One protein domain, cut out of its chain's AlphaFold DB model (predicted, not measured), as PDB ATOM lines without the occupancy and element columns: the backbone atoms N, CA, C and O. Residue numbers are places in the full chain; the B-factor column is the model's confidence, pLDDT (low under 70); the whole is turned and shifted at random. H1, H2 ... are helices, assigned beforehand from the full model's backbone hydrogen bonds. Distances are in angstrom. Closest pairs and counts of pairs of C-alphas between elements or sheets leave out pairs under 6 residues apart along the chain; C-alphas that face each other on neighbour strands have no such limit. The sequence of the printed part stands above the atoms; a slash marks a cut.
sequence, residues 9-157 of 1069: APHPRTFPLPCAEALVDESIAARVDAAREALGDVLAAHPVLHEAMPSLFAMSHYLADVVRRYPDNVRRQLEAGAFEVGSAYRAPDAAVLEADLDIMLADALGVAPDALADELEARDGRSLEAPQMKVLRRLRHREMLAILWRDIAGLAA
ATOM      1  N   ALA A   9     154.382 104.959 212.005       56.38
ATOM      2  CA  ALA A   9     155.715 104.902 212.601       56.38
ATOM      3  C   ALA A   9     156.664 105.758 211.735       56.38
ATOM      4  O   ALA A   9     156.557 105.693 210.505       56.38
ATOM      5  N   PRO A  10     157.553 106.578 212.325       68.56
ATOM      6  CA  PRO A  10     158.593 107.247 211.557       68.56
ATOM      7  C   PRO A  10     159.380 106.196 210.763       68.56
ATOM      8  O   PRO A  10     159.783 105.165 211.304       68.56
ATOM      9  N   HIS A  11     159.537 106.441 209.464       79.69
ATOM     10  CA  HIS A  11     160.299 105.600 208.548       79.69
ATOM     11  C   HIS A  11     161.542 106.383 208.122       79.69
ATOM     12  O   HIS A  11     161.443 107.203 207.203       79.69
ATOM     13  N   PRO A  12     162.690 106.155 208.790       84.75
ATOM     14  CA  PRO A  12     163.921 106.859 208.485       84.75
ATOM     15  C   PRO A  12     164.297 106.716 207.017       84.75
ATOM     16  O   PRO A  12     164.324 105.608 206.477       84.75
ATOM     17  N   ARG A  13     164.611 107.839 206.379       86.12
ATOM     18  CA  ARG A  13     165.113 107.869 205.008       86.12
ATOM     19  C   ARG A  13     166.635 107.908 205.002       86.12
ATOM     20  O   ARG A  13     167.252 108.569 205.835       86.12
ATOM     21  N   THR A  14     167.234 107.221 204.038       83.50
ATOM     22  CA  THR A  14     168.681 107.252 203.802       83.50
ATOM     23  C   THR A  14     169.014 108.379 202.831       83.50
ATOM     24  O   THR A  14     168.349 108.525 201.806       83.50
ATOM     25  N   PHE A  15     170.026 109.176 203.163       83.62
ATOM     26  CA  PHE A  15     170.543 110.245 202.309       83.62
ATOM     27  C   PHE A  15     171.810 109.788 201.558       83.62
ATOM     28  O   PHE A  15     172.481 108.881 202.048       83.62
ATOM     29  N   PRO A  16     172.149 110.399 200.405       83.25
ATOM     30  CA  PRO A  16     171.351 111.383 199.665       83.25
ATOM     31  C   PRO A  16     170.065 110.760 199.101       83.25
ATOM     32  O   PRO A  16     170.011 109.570 198.810       83.25
ATOM     33  N   LEU A  17     169.004 111.561 198.967       86.12
ATOM     34  CA  LEU A  17     167.742 111.101 198.385       86.12
ATOM     35  C   LEU A  17     167.870 111.060 196.853       86.12
ATOM     36  O   LEU A  17     167.998 112.134 196.255       86.12
ATOM     37  N   PRO A  18     167.745 109.887 196.199       85.88
ATOM     38  CA  PRO A  18     167.942 109.772 194.750       85.88
ATOM     39  C   PRO A  18     166.994 110.661 193.938       85.88
ATOM     40  O   PRO A  18     167.367 111.241 192.924       85.88
ATOM     41  N   CYS A  19     165.759 110.840 194.416       86.94
ATOM     42  CA  CYS A  19     164.763 111.669 193.739       86.94
ATOM     43  C   CYS A  19     165.164 113.159 193.663       86.94
ATOM     44  O   CYS A  19     164.631 113.891 192.825       86.94
ATOM     45  N   ALA A  20     166.072 113.611 194.541       88.56
ATOM     46  CA  ALA A  20     166.509 114.997 194.638       88.56
ATOM     47  C   ALA A  20     167.764 115.289 193.803       88.56
ATOM     48  O   ALA A  20     168.091 116.456 193.617       88.56
ATOM     49  N   GLU A  21     168.448 114.274 193.261       86.69
ATOM     50  CA  GLU A  21     169.662 114.462 192.448       86.69
ATOM     51  C   GLU A  21     169.392 115.333 191.218       86.69
ATOM     52  O   GLU A  21     170.120 116.287 190.955       86.69
ATOM     53  N   ALA A  22     168.281 115.078 190.521       85.56
ATOM     54  CA  ALA A  22     167.862 115.849 189.350       85.56
ATOM     55  C   ALA A  22     167.450 117.301 189.672       85.56
ATOM     56  O   ALA A  22     167.234 118.096 188.759       85.56
ATOM     57  N   LEU A  23     167.308 117.643 190.956       90.50
ATOM     58  CA  LEU A  23     166.959 118.983 191.423       90.50
ATOM     59  C   LEU A  23     168.185 119.813 191.820       90.50
ATOM     60  O   LEU A  23     168.030 121.010 192.050       90.50
ATOM     61  N   VAL A  24     169.374 119.211 191.924       90.94
ATOM     62  CA  VAL A  24     170.613 119.914 192.281       90.94
ATOM     63  C   VAL A  24     171.160 120.628 191.045       90.94
ATOM     64  O   VAL A  24     171.870 120.044 190.229       90.94
ATOM     65  N   ASP A  25     170.816 121.905 190.905       89.94
ATOM     66  CA  ASP A  25     171.392 122.797 189.897       89.94
ATOM     67  C   ASP A  25     172.669 123.501 190.402       89.94
ATOM     68  O   ASP A  25     173.070 123.371 191.562       89.94
ATOM     69  N   GLU A  26     173.317 124.273 189.524       89.94
ATOM     70  CA  GLU A  26     174.540 125.025 189.845       89.94
ATOM     71  C   GLU A  26     174.332 126.013 191.007       89.94
ATOM     72  O   GLU A  26     175.224 126.201 191.838       89.94
ATOM     73  N   SER A  27     173.132 126.594 191.140       90.56
ATOM     74  CA  SER A  27     172.823 127.490 192.255       90.56
ATOM     75  C   SER A  27     172.723 126.739 193.580       90.56
ATOM     76  O   SER A  27     173.123 127.292 194.608       90.56
ATOM     77  N   ILE A  28     172.155 125.535 193.595       91.12
ATOM     78  CA  ILE A  28     172.060 124.702 194.797       91.12
ATOM     79  C   ILE A  28     173.440 124.172 195.173       91.12
ATOM     80  O   ILE A  28     173.802 124.260 196.345       91.12
ATOM     81  N   ALA A  29     174.233 123.711 194.203       91.19
ATOM     82  CA  ALA A  29     175.607 123.271 194.431       91.19
ATOM     83  C   ALA A  29     176.450 124.378 195.089       91.19
ATOM     84  O   ALA A  29     177.023 124.162 196.155       91.19
ATOM     85  N   ALA A  30     176.398 125.604 194.556       90.56
ATOM     86  CA  ALA A  30     177.095 126.749 195.143       90.56
ATOM     87  C   ALA A  30     176.636 127.063 196.581       90.56
ATOM     88  O   ALA A  30     177.444 127.422 197.440       90.56
ATOM     89  N   ARG A  31     175.335 126.917 196.881       90.94
ATOM     90  CA  ARG A  31     174.811 127.091 198.250       90.94
ATOM     91  C   ARG A  31     175.295 125.991 199.192       90.94
ATOM     92  O   ARG A  31     175.582 126.296 200.348       90.94
ATOM     93  N   VAL A  32     175.367 124.744 198.724       91.50
ATOM     94  CA  VAL A  32     175.900 123.611 199.496       91.50
ATOM     95  C   VAL A  32     177.363 123.860 199.840       91.50
ATOM     96  O   VAL A  32     177.720 123.738 201.007       91.50
ATOM     97  N   ASP A  33     178.180 124.268 198.871       90.50
ATOM     98  CA  ASP A  33     179.602 124.539 199.096       90.50
ATOM     99  C   ASP A  33     179.807 125.675 200.104       90.50
ATOM    100  O   ASP A  33     180.541 125.510 201.077       90.50
ATOM    101  N   ALA A  34     179.063 126.777 199.962       88.38
ATOM    102  CA  ALA A  34     179.101 127.882 200.920       88.38
ATOM    103  C   ALA A  34     178.670 127.458 202.337       88.38
ATOM    104  O   ALA A  34     179.232 127.911 203.332       88.38
ATOM    105  N   ALA A  35     177.662 126.592 202.452       88.12
ATOM    106  CA  ALA A  35     177.228 126.075 203.746       88.12
ATOM    107  C   ALA A  35     178.239 125.082 204.344       88.12
ATOM    108  O   ALA A  35     178.417 125.060 205.560       88.12
ATOM    109  N   ARG A  36     178.931 124.292 203.512       89.62
ATOM    110  CA  ARG A  36     180.011 123.401 203.956       89.62
ATOM    111  C   ARG A  36     181.198 124.184 204.498       89.62
ATOM    112  O   ARG A  36     181.695 123.857 205.570       89.62
ATOM    113  N   GLU A  37     181.583 125.252 203.806       87.50
ATOM    114  CA  GLU A  37     182.608 126.183 204.275       87.50
ATOM    115  C   GLU A  37     182.218 126.811 205.622       87.50
ATOM    116  O   GLU A  37     183.017 126.811 206.556       87.50
ATOM    117  N   ALA A  38     180.969 127.269 205.763       85.31
ATOM    118  CA  ALA A  38     180.482 127.889 206.996       85.31
ATOM    119  C   ALA A  38     180.408 126.924 208.198       85.31
ATOM    120  O   ALA A  38     180.544 127.361 209.340       85.31
ATOM    121  N   LEU A  39     180.168 125.630 207.961       85.56
ATOM    122  CA  LEU A  39     180.084 124.615 209.018       85.56
ATOM    123  C   LEU A  39     181.453 124.024 209.397       85.56
ATOM    124  O   LEU A  39     181.610 123.570 210.533       85.56
ATOM    125  N   GLY A  40     182.441 124.062 208.496       84.44
ATOM    126  CA  GLY A  40     183.828 123.672 208.763       84.44
ATOM    127  C   GLY A  40     183.959 122.301 209.441       84.44
ATOM    128  O   GLY A  40     183.397 121.307 208.977       84.44
ATOM    129  N   ASP A  41     184.663 122.262 210.576       76.88
ATOM    130  CA  ASP A  41     184.971 121.043 211.345       76.88
ATOM    131  C   ASP A  41     183.728 120.274 211.833       76.88
ATOM    132  O   ASP A  41     183.797 119.066 212.061       76.88
ATOM    133  N   VAL A  42     182.569 120.936 211.954       77.00
ATOM    134  CA  VAL A  42     181.311 120.304 212.394       77.00
ATOM    135  C   VAL A  42     180.885 119.189 211.433       77.00
ATOM    136  O   VAL A  42     180.368 118.159 211.863       77.00
ATOM    137  N   LEU A  43     181.141 119.347 210.131       78.25
ATOM    138  CA  LEU A  43     180.793 118.336 209.130       78.25
ATOM    139  C   LEU A  43     181.694 117.101 209.190       78.25
ATOM    140  O   LEU A  43     181.233 116.008 208.865       78.25
ATOM    141  N   ALA A  44     182.943 117.247 209.640       75.00
ATOM    142  CA  ALA A  44     183.871 116.124 209.769       75.00
ATOM    143  C   ALA A  44     183.411 115.111 210.833       75.00
ATOM    144  O   ALA A  44     183.672 113.917 210.698       75.00
ATOM    145  N   ALA A  45     182.691 115.575 211.860       73.81
ATOM    146  CA  ALA A  45     182.123 114.735 212.911       73.81
ATOM    147  C   ALA A  45     180.750 114.126 212.551       73.81
ATOM    148  O   ALA A  45     180.329 113.170 213.197       73.81
ATOM    149  N   HIS A  46     180.065 114.638 211.517       78.81
ATOM    150  CA  HIS A  46     178.695 114.241 211.160       78.81
ATOM    151  C   HIS A  46     178.531 114.009 209.643       78.81
ATOM    152  O   HIS A  46     177.937 114.833 208.937       78.81
ATOM    153  N   PRO A  47     179.005 112.860 209.116       77.56
ATOM    154  CA  PRO A  47     178.986 112.559 207.679       77.56
ATOM    155  C   PRO A  47     177.570 112.485 207.086       77.56
ATOM    156  O   PRO A  47     177.359 112.868 205.939       77.56
ATOM    157  N   VAL A  48     176.574 112.090 207.886       76.75
ATOM    158  CA  VAL A  48     175.163 112.028 207.461       76.75
ATOM    159  C   VAL A  48     174.631 113.412 207.075       76.75
ATOM    160  O   VAL A  48     173.939 113.552 206.069       76.75
ATOM    161  N   LEU A  49     174.987 114.457 207.832       80.50
ATOM    162  CA  LEU A  49     174.613 115.834 207.504       80.50
ATOM    163  C   LEU A  49     175.279 116.274 206.195       80.50
ATOM    164  O   LEU A  49     174.622 116.850 205.330       80.50
ATOM    165  N   HIS A  50     176.562 115.946 206.025       84.12
ATOM    166  CA  HIS A  50     177.325 116.272 204.822       84.12
ATOM    167  C   HIS A  50     176.729 115.655 203.541       84.12
ATOM    168  O   HIS A  50     176.693 116.315 202.495       84.12
ATOM    169  N   GLU A  51     176.254 114.409 203.625       85.12
ATOM    170  CA  GLU A  51     175.608 113.680 202.524       85.12
ATOM    171  C   GLU A  51     174.167 114.143 202.261       85.12
ATOM    172  O   GLU A  51     173.718 114.152 201.116       85.12
ATOM    173  N   ALA A  52     173.443 114.583 203.293       86.19
ATOM    174  CA  ALA A  52     172.051 115.016 203.176       86.19
ATOM    175  C   ALA A  52     171.872 116.444 202.627       86.19
ATOM    176  O   ALA A  52     170.834 116.741 202.024       86.19
ATOM    177  N   MET A  53     172.860 117.332 202.808       88.56
ATOM    178  CA  MET A  53     172.774 118.753 202.426       88.56
ATOM    179  C   MET A  53     172.322 119.004 200.974       88.56
ATOM    180  O   MET A  53     171.400 119.806 200.801       88.56
ATOM    181  N   PRO A  54     172.876 118.338 199.935       91.62
ATOM    182  CA  PRO A  54     172.430 118.548 198.556       91.62
ATOM    183  C   PRO A  54     170.941 118.261 198.359       91.62
ATOM    184  O   PRO A  54     170.219 119.096 197.815       91.62
ATOM    185  N   SER A  55     170.458 117.121 198.864       91.25
ATOM    186  CA  SER A  55     169.047 116.749 198.752       91.25
ATOM    187  C   SER A  55     168.147 117.740 199.489       91.25
ATOM    188  O   SER A  55     167.125 118.167 198.956       91.25
ATOM    189  N   LEU A  56     168.527 118.141 200.702       89.50
ATOM    190  CA  LEU A  56     167.729 119.057 201.516       89.50
ATOM    191  C   LEU A  56     167.630 120.450 200.908       89.50
ATOM    192  O   LEU A  56     166.541 121.018 200.871       89.50
ATOM    193  N   PHE A  57     168.739 120.981 200.398       92.81
ATOM    194  CA  PHE A  57     168.762 122.307 199.785       92.81
ATOM    195  C   PHE A  57     167.988 122.317 198.465       92.81
ATOM    196  O   PHE A  57     167.349 123.316 198.134       92.81
ATOM    197  N   ALA A  58     168.002 121.197 197.739       92.31
ATOM    198  CA  ALA A  58     167.237 121.039 196.511       92.31
ATOM    199  C   ALA A  58     165.720 120.978 196.746       92.31
ATOM    200  O   ALA A  58     164.951 121.488 195.926       92.31
ATOM    201  N   MET A  59     165.287 120.396 197.869       91.81
ATOM    202  CA  MET A  59     163.875 120.303 198.257       91.81
ATOM    203  C   MET A  59     163.353 121.550 198.989       91.81
ATOM    204  O   MET A  59     162.185 121.901 198.830       91.81
ATOM    205  N   SER A  60     164.191 122.215 199.793       93.19
ATOM    206  CA  SER A  60     163.821 123.384 200.599       93.19
ATOM    207  C   SER A  60     164.852 124.505 200.484       93.19
ATOM    208  O   SER A  60     165.927 124.479 201.090       93.19
ATOM    209  N   HIS A  61     164.471 125.561 199.768       90.62
ATOM    210  CA  HIS A  61     165.245 126.797 199.697       90.62
ATOM    211  C   HIS A  61     165.331 127.494 201.057       90.62
ATOM    212  O   HIS A  61     166.353 128.102 201.369       90.62
ATOM    213  N   TYR A  62     164.285 127.369 201.881       91.44
ATOM    214  CA  TYR A  62     164.282 127.910 203.238       91.44
ATOM    215  C   TYR A  62     165.387 127.279 204.097       91.44
ATOM    216  O   TYR A  62     166.178 128.004 204.700       91.44
ATOM    217  N   LEU A  63     165.503 125.944 204.105       91.38
ATOM    218  CA  LEU A  63     166.570 125.263 204.844       91.38
ATOM    219  C   LEU A  63     167.958 125.627 204.311       91.38
ATOM    220  O   LEU A  63     168.863 125.860 205.110       91.38
ATOM    221  N   ALA A  64     168.112 125.749 202.988       90.38
ATOM    222  CA  ALA A  64     169.366 126.199 202.385       90.38
ATOM    223  C   ALA A  64     169.799 127.579 202.909       90.38
ATOM    224  O   ALA A  64     170.964 127.788 203.250       90.38
ATOM    225  N   ASP A  65     168.859 128.521 203.011       89.50
ATOM    226  CA  ASP A  65     169.143 129.866 203.505       89.50
ATOM    227  C   ASP A  65     169.412 129.889 205.016       89.50
ATOM    228  O   ASP A  65     170.328 130.590 205.455       89.50
ATOM    229  N   VAL A  66     168.669 129.106 205.807       89.88
ATOM    230  CA  VAL A  66     168.845 129.017 207.266       89.88
ATOM    231  C   VAL A  66     170.191 128.400 207.632       89.88
ATOM    232  O   VAL A  66     170.926 128.994 208.419       89.88
ATOM    233  N   VAL A  67     170.544 127.251 207.049       89.19
ATOM    234  CA  VAL A  67     171.810 126.553 207.335       89.19
ATOM    235  C   VAL A  67     173.005 127.439 206.985       89.19
ATOM    236  O   VAL A  67     173.957 127.527 207.754       89.19
ATOM    237  N   ARG A  68     172.933 128.155 205.856       86.75
ATOM    238  CA  ARG A  68     173.998 129.059 205.413       86.75
ATOM    239  C   ARG A  68     174.135 130.306 206.292       86.75
ATOM    240  O   ARG A  68     175.247 130.766 206.520       86.75
ATOM    241  N   ARG A  69     173.022 130.906 206.733       87.56
ATOM    242  CA  ARG A  69     173.037 132.155 207.522       87.56
ATOM    243  C   ARG A  69     173.267 131.930 209.014       87.56
ATOM    244  O   ARG A  69     173.787 132.827 209.672       87.56
ATOM    245  N   TYR A  70     172.882 130.771 209.543       90.00
ATOM    246  CA  TYR A  70     172.903 130.479 210.978       90.00
ATOM    247  C   TYR A  70     173.602 129.139 211.282       90.00
ATOM    248  O   TYR A  70     172.968 128.226 211.816       90.00
ATOM    249  N   PRO A  71     174.908 128.995 210.986       86.25
ATOM    250  CA  PRO A  71     175.642 127.746 211.218       86.25
ATOM    251  C   PRO A  71     175.653 127.313 212.697       86.25
ATOM    252  O   PRO A  71     175.606 126.120 212.992       86.25
ATOM    253  N   ASP A  72     175.612 128.253 213.646       85.06
ATOM    254  CA  ASP A  72     175.529 127.926 215.077       85.06
ATOM    255  C   ASP A  72     174.211 127.230 215.463       85.06
ATOM    256  O   ASP A  72     174.196 126.390 216.364       85.06
ATOM    257  N   ASN A  73     173.107 127.518 214.760       87.56
ATOM    258  CA  ASN A  73     171.838 126.819 214.981       87.56
ATOM    259  C   ASN A  73     171.951 125.339 214.597       87.56
ATOM    260  O   ASN A  73     171.381 124.485 215.273       87.56
ATOM    261  N   VAL A  74     172.704 125.040 213.536       86.12
ATOM    262  CA  VAL A  74     172.980 123.668 213.095       86.12
ATOM    263  C   VAL A  74     173.804 122.937 214.151       86.12
ATOM    264  O   VAL A  74     173.439 121.829 214.535       86.12
ATOM    265  N   ARG A  75     174.859 123.579 214.679       85.75
ATOM    266  CA  ARG A  75     175.708 123.005 215.737       85.75
ATOM    267  C   ARG A  75     174.892 122.621 216.973       85.75
ATOM    268  O   ARG A  75     174.976 121.484 217.422       85.75
ATOM    269  N   ARG A  76     174.036 123.522 217.468       84.75
ATOM    270  CA  ARG A  76     173.184 123.231 218.635       84.75
ATOM    271  C   ARG A  76     172.224 122.064 218.397       84.75
ATOM    272  O   ARG A  76     172.014 121.257 219.294       84.75
ATOM    273  N   GLN A  77     171.639 121.960 217.204       88.25
ATOM    274  CA  GLN A  77     170.717 120.859 216.897       88.25
ATOM    275  C   GLN A  77     171.441 119.517 216.694       88.25
ATOM    276  O   GLN A  77     170.881 118.471 217.017       88.25
ATOM    277  N   LEU A  78     172.698 119.535 216.236       84.19
ATOM    278  CA  LEU A  78     173.565 118.350 216.227       84.19
ATOM    279  C   LEU A  78     173.890 117.878 217.645       84.19
ATOM    280  O   LEU A  78     173.720 116.700 217.937       84.19
ATOM    281  N   GLU A  79     174.283 118.791 218.538       83.19
ATOM    282  CA  GLU A  79     174.556 118.482 219.951       83.19
ATOM    283  C   GLU A  79     173.320 117.921 220.668       83.19
ATOM    284  O   GLU A  79     173.432 117.013 221.491       83.19
ATOM    285  N   ALA A  80     172.128 118.409 220.314       83.00
ATOM    286  CA  ALA A  80     170.862 117.872 220.808       83.00
ATOM    287  C   ALA A  80     170.510 116.487 220.218       83.00
ATOM    288  O   ALA A  80     169.606 115.817 220.719       83.00
ATOM    289  N   GLY A  81     171.190 116.050 219.153       85.06
ATOM    290  CA  GLY A  81     170.917 114.801 218.443       85.06
ATOM    291  C   GLY A  81     169.703 114.859 217.508       85.06
ATOM    292  O   GLY A  81     169.157 113.814 217.156       85.06
ATOM    293  N   ALA A  82     169.249 116.049 217.097       85.19
ATOM    294  CA  ALA A  82     167.994 116.234 216.354       85.19
ATOM    295  C   ALA A  82     167.933 115.482 215.014       85.19
ATOM    296  O   ALA A  82     166.845 115.127 214.551       85.19
ATOM    297  N   PHE A  83     169.094 115.235 214.402       83.38
ATOM    298  CA  PHE A  83     169.232 114.744 213.030       83.38
ATOM    299  C   PHE A  83     169.483 113.232 212.907       83.38
ATOM    300  O   PHE A  83     169.515 112.721 211.789       83.38
ATOM    301  N   GLU A  84     169.649 112.514 214.021       79.88
ATOM    302  CA  GLU A  84     170.075 111.108 214.035       79.88
ATOM    303  C   GLU A  84     168.943 110.143 214.441       79.88
ATOM    304  O   GLU A  84     168.130 110.423 215.323       79.88
ATOM    305  N   VAL A  85     168.893 108.973 213.793       73.19
ATOM    306  CA  VAL A  85     167.936 107.899 214.110       73.19
ATOM    307  C   VAL A  85     168.309 107.257 215.445       73.19
ATOM    308  O   VAL A  85     169.435 106.799 215.612       73.19
ATOM    309  N   GLY A  86     167.359 107.162 216.378       66.38
ATOM    310  CA  GLY A  86     167.595 106.520 217.678       66.38
ATOM    311  C   GLY A  86     168.450 107.348 218.644       66.38
ATOM    312  O   GLY A  86     168.897 106.815 219.660       66.38
ATOM    313  N   SER A  87     168.665 108.634 218.350       73.81
ATOM    314  CA  SER A  87     169.293 109.567 219.280       73.81
ATOM    315  C   SER A  87     168.430 109.775 220.528       73.81
ATOM    316  O   SER A  87     167.221 109.536 220.535       73.81
ATOM    317  N   ALA A  88     169.042 110.282 221.600       72.94
ATOM    318  CA  ALA A  88     168.322 110.705 222.800       72.94
ATOM    319  C   ALA A  88     167.565 112.039 222.615       72.94
ATOM    320  O   ALA A  88     167.172 112.645 223.614       72.94
ATOM    321  N   TYR A  89     167.371 112.507 221.371       81.38
ATOM    322  CA  TYR A  89     166.703 113.771 221.090       81.38
ATOM    323  C   TYR A  89     165.296 113.770 221.675       81.38
ATOM    324  O   TYR A  89     164.447 112.937 221.344       81.38
ATOM    325  N   ARG A  90     165.052 114.739 222.552       83.38
ATOM    326  CA  ARG A  90     163.731 115.043 223.080       83.38
ATOM    327  C   ARG A  90     163.341 116.396 222.541       83.38
ATOM    328  O   ARG A  90     164.029 117.381 222.799       83.38
ATOM    329  N   ALA A  91     162.250 116.414 221.791       86.31
ATOM    330  CA  ALA A  91     161.704 117.653 221.287       86.31
ATOM    331  C   ALA A  91     161.365 118.567 222.488       86.31
ATOM    332  O   ALA A  91     160.771 118.080 223.459       86.31
ATOM    333  N   PRO A  92     161.818 119.831 222.481       90.94
ATOM    334  CA  PRO A  92     161.679 120.715 223.630       90.94
ATOM    335  C   PRO A  92     160.203 121.034 223.898       90.94
ATOM    336  O   PRO A  92     159.380 121.077 222.984       90.94
ATOM    337  N   ASP A  93     159.861 121.260 225.165       94.25
ATOM    338  CA  ASP A  93     158.576 121.859 225.522       94.25
ATOM    339  C   ASP A  93     158.669 123.396 225.514       94.25
ATOM    340  O   ASP A  93     159.736 123.982 225.304       94.25
ATOM    341  N   ALA A  94     157.534 124.065 225.730       93.88
ATOM    342  CA  ALA A  94     157.480 125.523 225.684       93.88
ATOM    343  C   ALA A  94     158.363 126.172 226.761       93.88
ATOM    344  O   ALA A  94     159.017 127.173 226.480       93.88
ATOM    345  N   ALA A  95     158.454 125.577 227.955       94.25
ATOM    346  CA  ALA A  95     159.248 126.115 229.054       94.25
ATOM    347  C   ALA A  95     160.753 126.060 228.750       94.25
ATOM    348  O   ALA A  95     161.477 127.009 229.050       94.25
ATOM    349  N   VAL A  96     161.220 124.985 228.105       95.31
ATOM    350  CA  VAL A  96     162.609 124.871 227.637       95.31
ATOM    351  C   VAL A  96     162.915 125.937 226.581       95.31
ATOM    352  O   VAL A  96     163.929 126.625 226.683       95.31
ATOM    353  N   LEU A  97     162.030 126.129 225.598       96.56
ATOM    354  CA  LEU A  97     162.217 127.156 224.565       96.56
ATOM    355  C   LEU A  97     162.182 128.582 225.133       96.56
ATOM    356  O   LEU A  97     162.924 129.457 224.687       96.56
ATOM    357  N   GLU A  98     161.334 128.822 226.125       96.31
ATOM    358  CA  GLU A  98     161.272 130.083 226.851       96.31
ATOM    359  C   GLU A  98     162.560 130.378 227.636       96.31
ATOM    360  O   GLU A  98     163.051 131.506 227.596       96.31
ATOM    361  N   ALA A  99     163.135 129.371 228.300       94.69
ATOM    362  CA  ALA A  99     164.425 129.497 228.977       94.69
ATOM    363  C   ALA A  99     165.567 129.752 227.977       94.69
ATOM    364  O   ALA A  99     166.434 130.593 228.217       94.69
ATOM    365  N   ASP A 100     165.535 129.094 226.818       94.06
ATOM    366  CA  ASP A 100     166.495 129.339 225.743       94.06
ATOM    367  C   ASP A 100     166.416 130.772 225.205       94.06
ATOM    368  O   ASP A 100     167.452 131.380 224.934       94.06
ATOM    369  N   LEU A 101     165.213 131.345 225.079       96.12
ATOM    370  CA  LEU A 101     165.042 132.751 224.698       96.12
ATOM    371  C   LEU A 101     165.672 133.702 225.712       96.12
ATOM    372  O   LEU A 101     166.298 134.682 225.302       96.12
ATOM    373  N   ASP A 102     165.536 133.418 227.006       94.12
ATOM    374  CA  ASP A 102     166.172 134.204 228.061       94.12
ATOM    375  C   ASP A 102     167.705 134.101 227.962       94.12
ATOM    376  O   ASP A 102     168.387 135.123 227.920       94.12
ATOM    377  N   ILE A 103     168.261 132.894 227.804       94.00
ATOM    378  CA  ILE A 103     169.711 132.690 227.632       94.00
ATOM    379  C   ILE A 103     170.228 133.430 226.392       94.00
ATOM    380  O   ILE A 103     171.241 134.127 226.451       94.00
ATOM    381  N   MET A 104     169.526 133.311 225.264       94.25
ATOM    382  CA  MET A 104     169.888 133.995 224.021       94.25
ATOM    383  C   MET A 104     169.810 135.516 224.163       94.25
ATOM    384  O   MET A 104     170.621 136.227 223.567       94.25
ATOM    385  N   LEU A 105     168.844 136.027 224.930       95.25
ATOM    386  CA  LEU A 105     168.719 137.457 225.185       95.25
ATOM    387  C   LEU A 105     169.825 137.961 226.115       95.25
ATOM    388  O   LEU A 105     170.385 139.020 225.846       95.25
ATOM    389  N   ALA A 106     170.172 137.207 227.157       93.56
ATOM    390  CA  ALA A 106     171.280 137.529 228.052       93.56
ATOM    391  C   ALA A 106     172.608 137.623 227.283       93.56
ATOM    392  O   ALA A 106     173.307 138.634 227.380       93.56
ATOM    393  N   ASP A 107     172.889 136.638 226.426       93.00
ATOM    394  CA  ASP A 107     174.058 136.633 225.540       93.00
ATOM    395  C   ASP A 107     174.057 137.840 224.585       93.00
ATOM    396  O   ASP A 107     175.031 138.588 224.505       93.00
ATOM    397  N   ALA A 108     172.919 138.126 223.940       91.81
ATOM    398  CA  ALA A 108     172.779 139.279 223.049       91.81
ATOM    399  C   ALA A 108     172.970 140.635 223.756       91.81
ATOM    400  O   ALA A 108     173.321 141.624 223.107       91.81
ATOM    401  N   LEU A 109     172.723 140.699 225.066       91.75
ATOM    402  CA  LEU A 109     172.916 141.890 225.895       91.75
ATOM    403  C   LEU A 109     174.298 141.942 226.569       91.75
ATOM    404  O   LEU A 109     174.627 142.984 227.147       91.75
ATOM    405  N   GLY A 110     175.093 140.869 226.478       92.44
ATOM    406  CA  GLY A 110     176.406 140.740 227.110       92.44
ATOM    407  C   GLY A 110     176.343 140.589 228.632       92.44
ATOM    408  O   GLY A 110     177.214 141.111 229.325       92.44
ATOM    409  N   VAL A 111     175.301 139.936 229.157       92.56
ATOM    410  CA  VAL A 111     175.056 139.781 230.602       92.56
ATOM    411  C   VAL A 111     174.913 138.309 230.987       92.56
ATOM    412  O   VAL A 111     174.590 137.465 230.155       92.56
ATOM    413  N   ALA A 112     175.161 137.985 232.259       89.38
ATOM    414  CA  ALA A 112     174.946 136.631 232.764       89.38
ATOM    415  C   ALA A 112     173.439 136.285 232.769       89.38
ATOM    416  O   ALA A 112     172.640 137.166 233.096       89.38
ATOM    417  N   PRO A 113     173.032 135.032 232.471       86.25
ATOM    418  CA  PRO A 113     171.621 134.629 232.474       86.25
ATOM    419  C   PRO A 113     170.886 134.963 233.778       86.25
ATOM    420  O   PRO A 113     169.786 135.508 233.738       86.25
ATOM    421  N   ASP A 114     171.532 134.745 234.927       88.81
ATOM    422  CA  ASP A 114     170.952 135.027 236.248       88.81
ATOM    423  C   ASP A 114     170.742 136.531 236.509       88.81
ATOM    424  O   ASP A 114     169.920 136.903 237.339       88.81
ATOM    425  N   ALA A 115     171.447 137.404 235.779       88.38
ATOM    426  CA  ALA A 115     171.311 138.861 235.867       88.38
ATOM    427  C   ALA A 115     170.301 139.434 234.855       88.38
ATOM    428  O   ALA A 115     170.051 140.641 234.842       88.38
ATOM    429  N   LEU A 116     169.716 138.601 233.983       87.88
ATOM    430  CA  LEU A 116     168.830 139.071 232.918       87.88
ATOM    431  C   LEU A 116     167.583 139.768 233.468       87.88
ATOM    432  O   LEU A 116     167.173 140.786 232.920       87.88
ATOM    433  N   ALA A 117     166.973 139.234 234.530       84.25
ATOM    434  CA  ALA A 117     165.769 139.820 235.116       84.25
ATOM    435  C   ALA A 117     166.017 141.269 235.571       84.25
ATOM    436  O   ALA A 117     165.286 142.168 235.153       84.25
ATOM    437  N   ASP A 118     167.102 141.491 236.315       83.75
ATOM    438  CA  ASP A 118     167.516 142.813 236.794       83.75
ATOM    439  C   ASP A 118     167.844 143.761 235.628       83.75
ATOM    440  O   ASP A 118     167.463 144.933 235.626       83.75
ATOM    441  N   GLU A 119     168.505 143.260 234.582       85.44
ATOM    442  CA  GLU A 119     168.849 144.040 233.387       85.44
ATOM    443  C   GLU A 119     167.620 144.443 232.561       85.44
ATOM    444  O   GLU A 119     167.548 145.568 232.051       85.44
ATOM    445  N   LEU A 120     166.624 143.559 232.452       84.75
ATOM    446  CA  LEU A 120     165.348 143.864 231.801       84.75
ATOM    447  C   LEU A 120     164.558 144.931 232.570       84.75
ATOM    448  O   LEU A 120     163.855 145.726 231.946       84.75
ATOM    449  N   GLU A 121     164.693 144.986 233.896       80.81
ATOM    450  CA  GLU A 121     164.113 146.048 234.726       80.81
ATOM    451  C   GLU A 121     164.904 147.367 234.625       80.81
ATOM    452  O   GLU A 121     164.322 148.460 234.581       80.81
ATOM    453  N   ALA A 122     166.236 147.288 234.531       79.38
ATOM    454  CA  ALA A 122     167.126 148.445 234.501       79.38
ATOM    455  C   ALA A 122     167.135 149.192 233.152       79.38
ATOM    456  O   ALA A 122     167.246 150.429 233.130       79.38
ATOM    457  N   ARG A 123     166.973 148.499 232.015       80.38
ATOM    458  CA  ARG A 123     167.053 149.074 230.651       80.38
ATOM    459  C   ARG A 123     165.708 149.593 230.120       80.38
ATOM    460  O   ARG A 123     164.640 149.147 230.525       80.38
ATOM    461  N   ASP A 124     165.745 150.604 229.248       75.25
ATOM    462  CA  ASP A 124     164.530 151.132 228.604       75.25
ATOM    463  C   ASP A 124     163.960 150.101 227.614       75.25
ATOM    464  O   ASP A 124     164.692 149.504 226.827       75.25
ATOM    465  N   GLY A 125     162.638 149.919 227.586       70.38
ATOM    466  CA  GLY A 125     161.988 148.941 226.706       70.38
ATOM    467  C   GLY A 125     162.287 149.172 225.217       70.38
ATOM    468  O   GLY A 125     162.315 148.223 224.430       70.38
ATOM    469  N   ARG A 126     162.577 150.419 224.814       73.56
ATOM    470  CA  ARG A 126     162.994 150.738 223.438       73.56
ATOM    471  C   ARG A 126     164.383 150.206 223.091       73.56
ATOM    472  O   ARG A 126     164.581 149.802 221.949       73.56
ATOM    473  N   SER A 127     165.324 150.171 224.037       81.00
ATOM    474  CA  SER A 127     166.673 149.644 223.780       81.00
ATOM    475  C   SER A 127     166.715 148.113 223.753       81.00
ATOM    476  O   SER A 127     167.607 147.540 223.137       81.00
ATOM    477  N   LEU A 128     165.721 147.453 224.357       88.31
ATOM    478  CA  LEU A 128     165.583 145.993 224.380       88.31
ATOM    479  C   LEU A 128     164.854 145.416 223.159       88.31
ATOM    480  O   LEU A 128     164.995 144.231 222.868       88.31
ATOM    481  N   GLU A 129     164.098 146.232 222.421       91.62
ATOM    482  CA  GLU A 129     163.229 145.756 221.337       91.62
ATOM    483  C   GLU A 129     164.000 145.052 220.209       91.62
ATOM    484  O   GLU A 129     163.600 143.973 219.772       91.62
ATOM    485  N   ALA A 130     165.118 145.624 219.753       93.50
ATOM    486  CA  ALA A 130     165.913 145.033 218.676       93.50
ATOM    487  C   ALA A 130     166.583 143.700 219.088       93.50
ATOM    488  O   ALA A 130     166.423 142.722 218.351       93.50
ATOM    489  N   PRO A 131     167.251 143.592 220.259       94.94
ATOM    490  CA  PRO A 131     167.718 142.306 220.782       94.94
ATOM    491  C   PRO A 131     166.602 141.261 220.912       94.94
ATOM    492  O   PRO A 131     166.769 140.139 220.440       94.94
ATOM    493  N   GLN A 132     165.439 141.638 221.459       96.25
ATOM    494  CA  GLN A 132     164.272 140.755 221.610       96.25
ATOM    495  C   GLN A 132     163.767 140.229 220.258       96.25
ATOM    496  O   GLN A 132     163.532 139.031 220.094       96.25
ATOM    497  N   MET A 133     163.648 141.105 219.254       96.81
ATOM    498  CA  MET A 133     163.268 140.702 217.898       96.81
ATOM    499  C   MET A 133     164.277 139.728 217.279       96.81
ATOM    500  O   MET A 133     163.874 138.757 216.631       96.81
ATOM    501  N   LYS A 134     165.574 139.973 217.481       95.44
ATOM    502  CA  LYS A 134     166.650 139.141 216.940       95.44
ATOM    503  C   LYS A 134     166.626 137.729 217.520       95.44
ATOM    504  O   LYS A 134     166.677 136.758 216.766       95.44
ATOM    505  N   VAL A 135     166.509 137.595 218.843       96.50
ATOM    506  CA  VAL A 135     166.534 136.275 219.495       96.50
ATOM    507  C   VAL A 135     165.303 135.432 219.159       96.50
ATOM    508  O   VAL A 135     165.464 134.245 218.886       96.50
ATOM    509  N   LEU A 136     164.110 136.033 219.047       98.00
ATOM    510  CA  LEU A 136     162.896 135.311 218.634       98.00
ATOM    511  C   LEU A 136     163.018 134.716 217.224       98.00
ATOM    512  O   LEU A 136     162.628 133.574 216.990       98.00
ATOM    513  N   ARG A 137     163.587 135.467 216.271       96.62
ATOM    514  CA  ARG A 137     163.787 134.990 214.889       96.62
ATOM    515  C   ARG A 137     164.851 133.908 214.815       96.62
ATOM    516  O   ARG A 137     164.653 132.889 214.158       96.62
ATOM    517  N   ARG A 138     165.951 134.076 215.554       94.56
ATOM    518  CA  ARG A 138     166.989 133.045 215.667       94.56
ATOM    519  C   ARG A 138     166.442 131.747 216.256       94.56
ATOM    520  O   ARG A 138     166.759 130.691 215.710       94.56
ATOM    521  N   LEU A 139     165.600 131.827 217.292       95.56
ATOM    522  CA  LEU A 139     164.918 130.663 217.858       95.56
ATOM    523  C   LEU A 139     164.008 130.001 216.817       95.56
ATOM    524  O   LEU A 139     164.144 128.802 216.588       95.56
ATOM    525  N   ARG A 140     163.150 130.771 216.123       95.69
ATOM    526  CA  ARG A 140     162.302 130.243 215.035       95.69
ATOM    527  C   ARG A 140     163.138 129.458 214.033       95.69
ATOM    528  O   ARG A 140     162.789 128.329 213.718       95.69
ATOM    529  N   HIS A 141     164.231 130.029 213.534       95.06
ATOM    530  CA  HIS A 141     165.081 129.350 212.557       95.06
ATOM    531  C   HIS A 141     165.742 128.089 213.124       95.06
ATOM    532  O   HIS A 141     165.826 127.088 212.415       95.06
ATOM    533  N   ARG A 142     166.177 128.121 214.389       94.06
ATOM    534  CA  ARG A 142     166.785 126.977 215.081       94.06
ATOM    535  C   ARG A 142     165.808 125.812 215.224       94.06
ATOM    536  O   ARG A 142     166.171 124.685 214.899       94.06
ATOM    537  N   GLU A 143     164.588 126.076 215.680       95.31
ATOM    538  CA  GLU A 143     163.577 125.029 215.863       95.31
ATOM    539  C   GLU A 143     162.996 124.567 214.532       95.31
ATOM    540  O   GLU A 143     162.832 123.371 214.308       95.31
ATOM    541  N   MET A 144     162.770 125.486 213.591       94.94
ATOM    542  CA  MET A 144     162.312 125.118 212.256       94.94
ATOM    543  C   MET A 144     163.306 124.197 211.551       94.94
ATOM    544  O   MET A 144     162.882 123.243 210.909       94.94
ATOM    545  N   LEU A 145     164.612 124.421 211.701       92.94
ATOM    546  CA  LEU A 145     165.626 123.514 211.167       92.94
ATOM    547  C   LEU A 145     165.431 122.076 211.676       92.94
ATOM    548  O   LEU A 145     165.391 121.152 210.866       92.94
ATOM    549  N   ALA A 146     165.274 121.889 212.989       92.44
ATOM    550  CA  ALA A 146     165.076 120.567 213.582       92.44
ATOM    551  C   ALA A 146     163.750 119.932 213.149       92.44
ATOM    552  O   ALA A 146     163.739 118.795 212.678       92.44
ATOM    553  N   ILE A 147     162.648 120.680 213.245       94.38
ATOM    554  CA  ILE A 147     161.307 120.202 212.892       94.38
ATOM    555  C   ILE A 147     161.265 119.768 211.424       94.38
ATOM    556  O   ILE A 147     160.859 118.646 211.122       94.38
ATOM    557  N   LEU A 148     161.719 120.627 210.502       93.56
ATOM    558  CA  LEU A 148     161.649 120.319 209.075       93.56
ATOM    559  C   LEU A 148     162.597 119.188 208.690       93.56
ATOM    560  O   LEU A 148     162.233 118.345 207.875       93.56
ATOM    561  N   TRP A 149     163.799 119.145 209.270       90.94
ATOM    562  CA  TRP A 149     164.722 118.045 209.014       90.94
ATOM    563  C   TRP A 149     164.105 116.711 209.408       90.94
ATOM    564  O   TRP A 149     164.111 115.771 208.617       90.94
ATOM    565  N   ARG A 150     163.574 116.622 210.631       91.50
ATOM    566  CA  ARG A 150     163.008 115.383 211.162       91.50
ATOM    567  C   ARG A 150     161.803 114.922 210.349       91.50
ATOM    568  O   ARG A 150     161.672 113.723 210.119       91.50
ATOM    569  N   ASP A 151     160.982 115.850 209.864       91.75
ATOM    570  CA  ASP A 151     159.869 115.559 208.957       91.75
ATOM    571  C   ASP A 151     160.366 114.984 207.612       91.75
ATOM    572  O   ASP A 151     159.972 113.884 207.217       91.75
ATOM    573  N   ILE A 152     161.326 115.655 206.961       90.44
ATOM    574  CA  ILE A 152     161.884 115.240 205.658       90.44
ATOM    575  C   ILE A 152     162.633 113.907 205.752       90.44
ATOM    576  O   ILE A 152     162.509 113.048 204.876       90.44
ATOM    577  N   ALA A 153     163.417 113.725 206.813       89.06
ATOM    578  CA  ALA A 153     164.186 112.514 207.073       89.06
ATOM    579  C   ALA A 153     163.310 111.344 207.556       89.06
ATOM    580  O   ALA A 153     163.817 110.236 207.724       89.06
ATOM    581  N   GLY A 154     162.009 111.564 207.781       88.31
ATOM    582  CA  GLY A 154     161.088 110.544 208.282       88.31
ATOM    583  C   GLY A 154     161.370 110.116 209.725       88.31
ATOM    584  O   GLY A 154     161.042 108.992 210.094       88.31
ATOM    585  N   LEU A 155     161.989 110.990 210.526       89.19
ATOM    586  CA  LEU A 155     162.310 110.785 211.945       89.19
ATOM    587  C   LEU A 155     161.181 111.221 212.883       89.19
ATOM    588  O   LEU A 155     161.104 110.718 214.000       89.19
ATOM    589  N   ALA A 156     160.327 112.141 212.430       89.50
ATOM    590  CA  ALA A 156     159.154 112.618 213.152       89.50
ATOM    591  C   ALA A 156     157.866 112.136 212.476       89.50
ATOM    592  O   ALA A 156     157.742 112.130 211.248       89.50
ATOM    593  N   ALA A 157     156.884 111.740 213.285       89.75
ATOM    594  CA  ALA A 157     155.518 111.560 212.806       89.75
ATOM    595  C   ALA A 157     154.840 112.930 212.636       89.75
ATOM    596  O   ALA A 157     155.223 113.903 213.280       89.75
TER     597      ALA A 157
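This is residues 9 to 157 of the 1069 residues of a protein of Gammaproteobacteria bacterium (UniProt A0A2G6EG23). One long helix, H9, joins two lobes: a larger one of short crossed helices, H1 to H6, packs on it through H5 and H6, and a smaller one of H7 and H8 packs nearer its start through H7. The 149 printed residues have nine named helices, H1 to H9 in order, and no named strand: all helix, mostly crossed in packing. The whole is elongated, 55 by 35 by 24 A, and only just compact, close to loose, with a radius of gyration of the C-alphas of 17.4 A.

H9, residues 125 to 152, touches H7, residues 94 to 109, opposite ways at a steep tilt of 49 degrees, closest at the C-alphas of Met 104 and Val 135, 6.1 A. H7 touches H8, residues 113 to 122, closest at C-alphas 106 and 113, 5.3 A. H9 also touches H6, residues 71 to 79, at C-alphas 142 and 73, 5.1 A, and H5, residues 61 to 69, at C-alphas 141 and 66, 6.5 A. H2, residues 26 to 39, touches H5 at C-alphas 35 and 68, 4.7 A, and H4, residues 47 to 59, at C-alphas 32 and 54, 6.2 A. H1, residues 18 to 21, touches H4 at C-alphas 20 and 55, 5.1 A. H3, residues 41 to 45, is close but not clearly touching H4, 5.9 A between C-alphas 43 and 50. Every O i to N i+4 pair is within hydrogen-bond range in H2, H5, H6 and H7, against 7 of 9 in H4, 4 of 6 in H8, 21 of 24 in H9 and 0 of 1 in H3, where 2 of 2 O i to N i+3 pairs are; H1 is too short for such a pair.

H9 is 39.7 A long, H7 22.5 A and H2 20.0 A. C-alpha 18 begins H1 at (167.942, 109.772, 194.750); C-alpha 152 ends H9 at (161.884, 115.240, 205.658).

The farthest C-alphas, of Ala 22 and Ala 122, are 55.7 A apart. The printed part has no cut; the link from H6 to H7, 14 residues, is long. Residues 9 to 10 and 86 have pLDDT under 70.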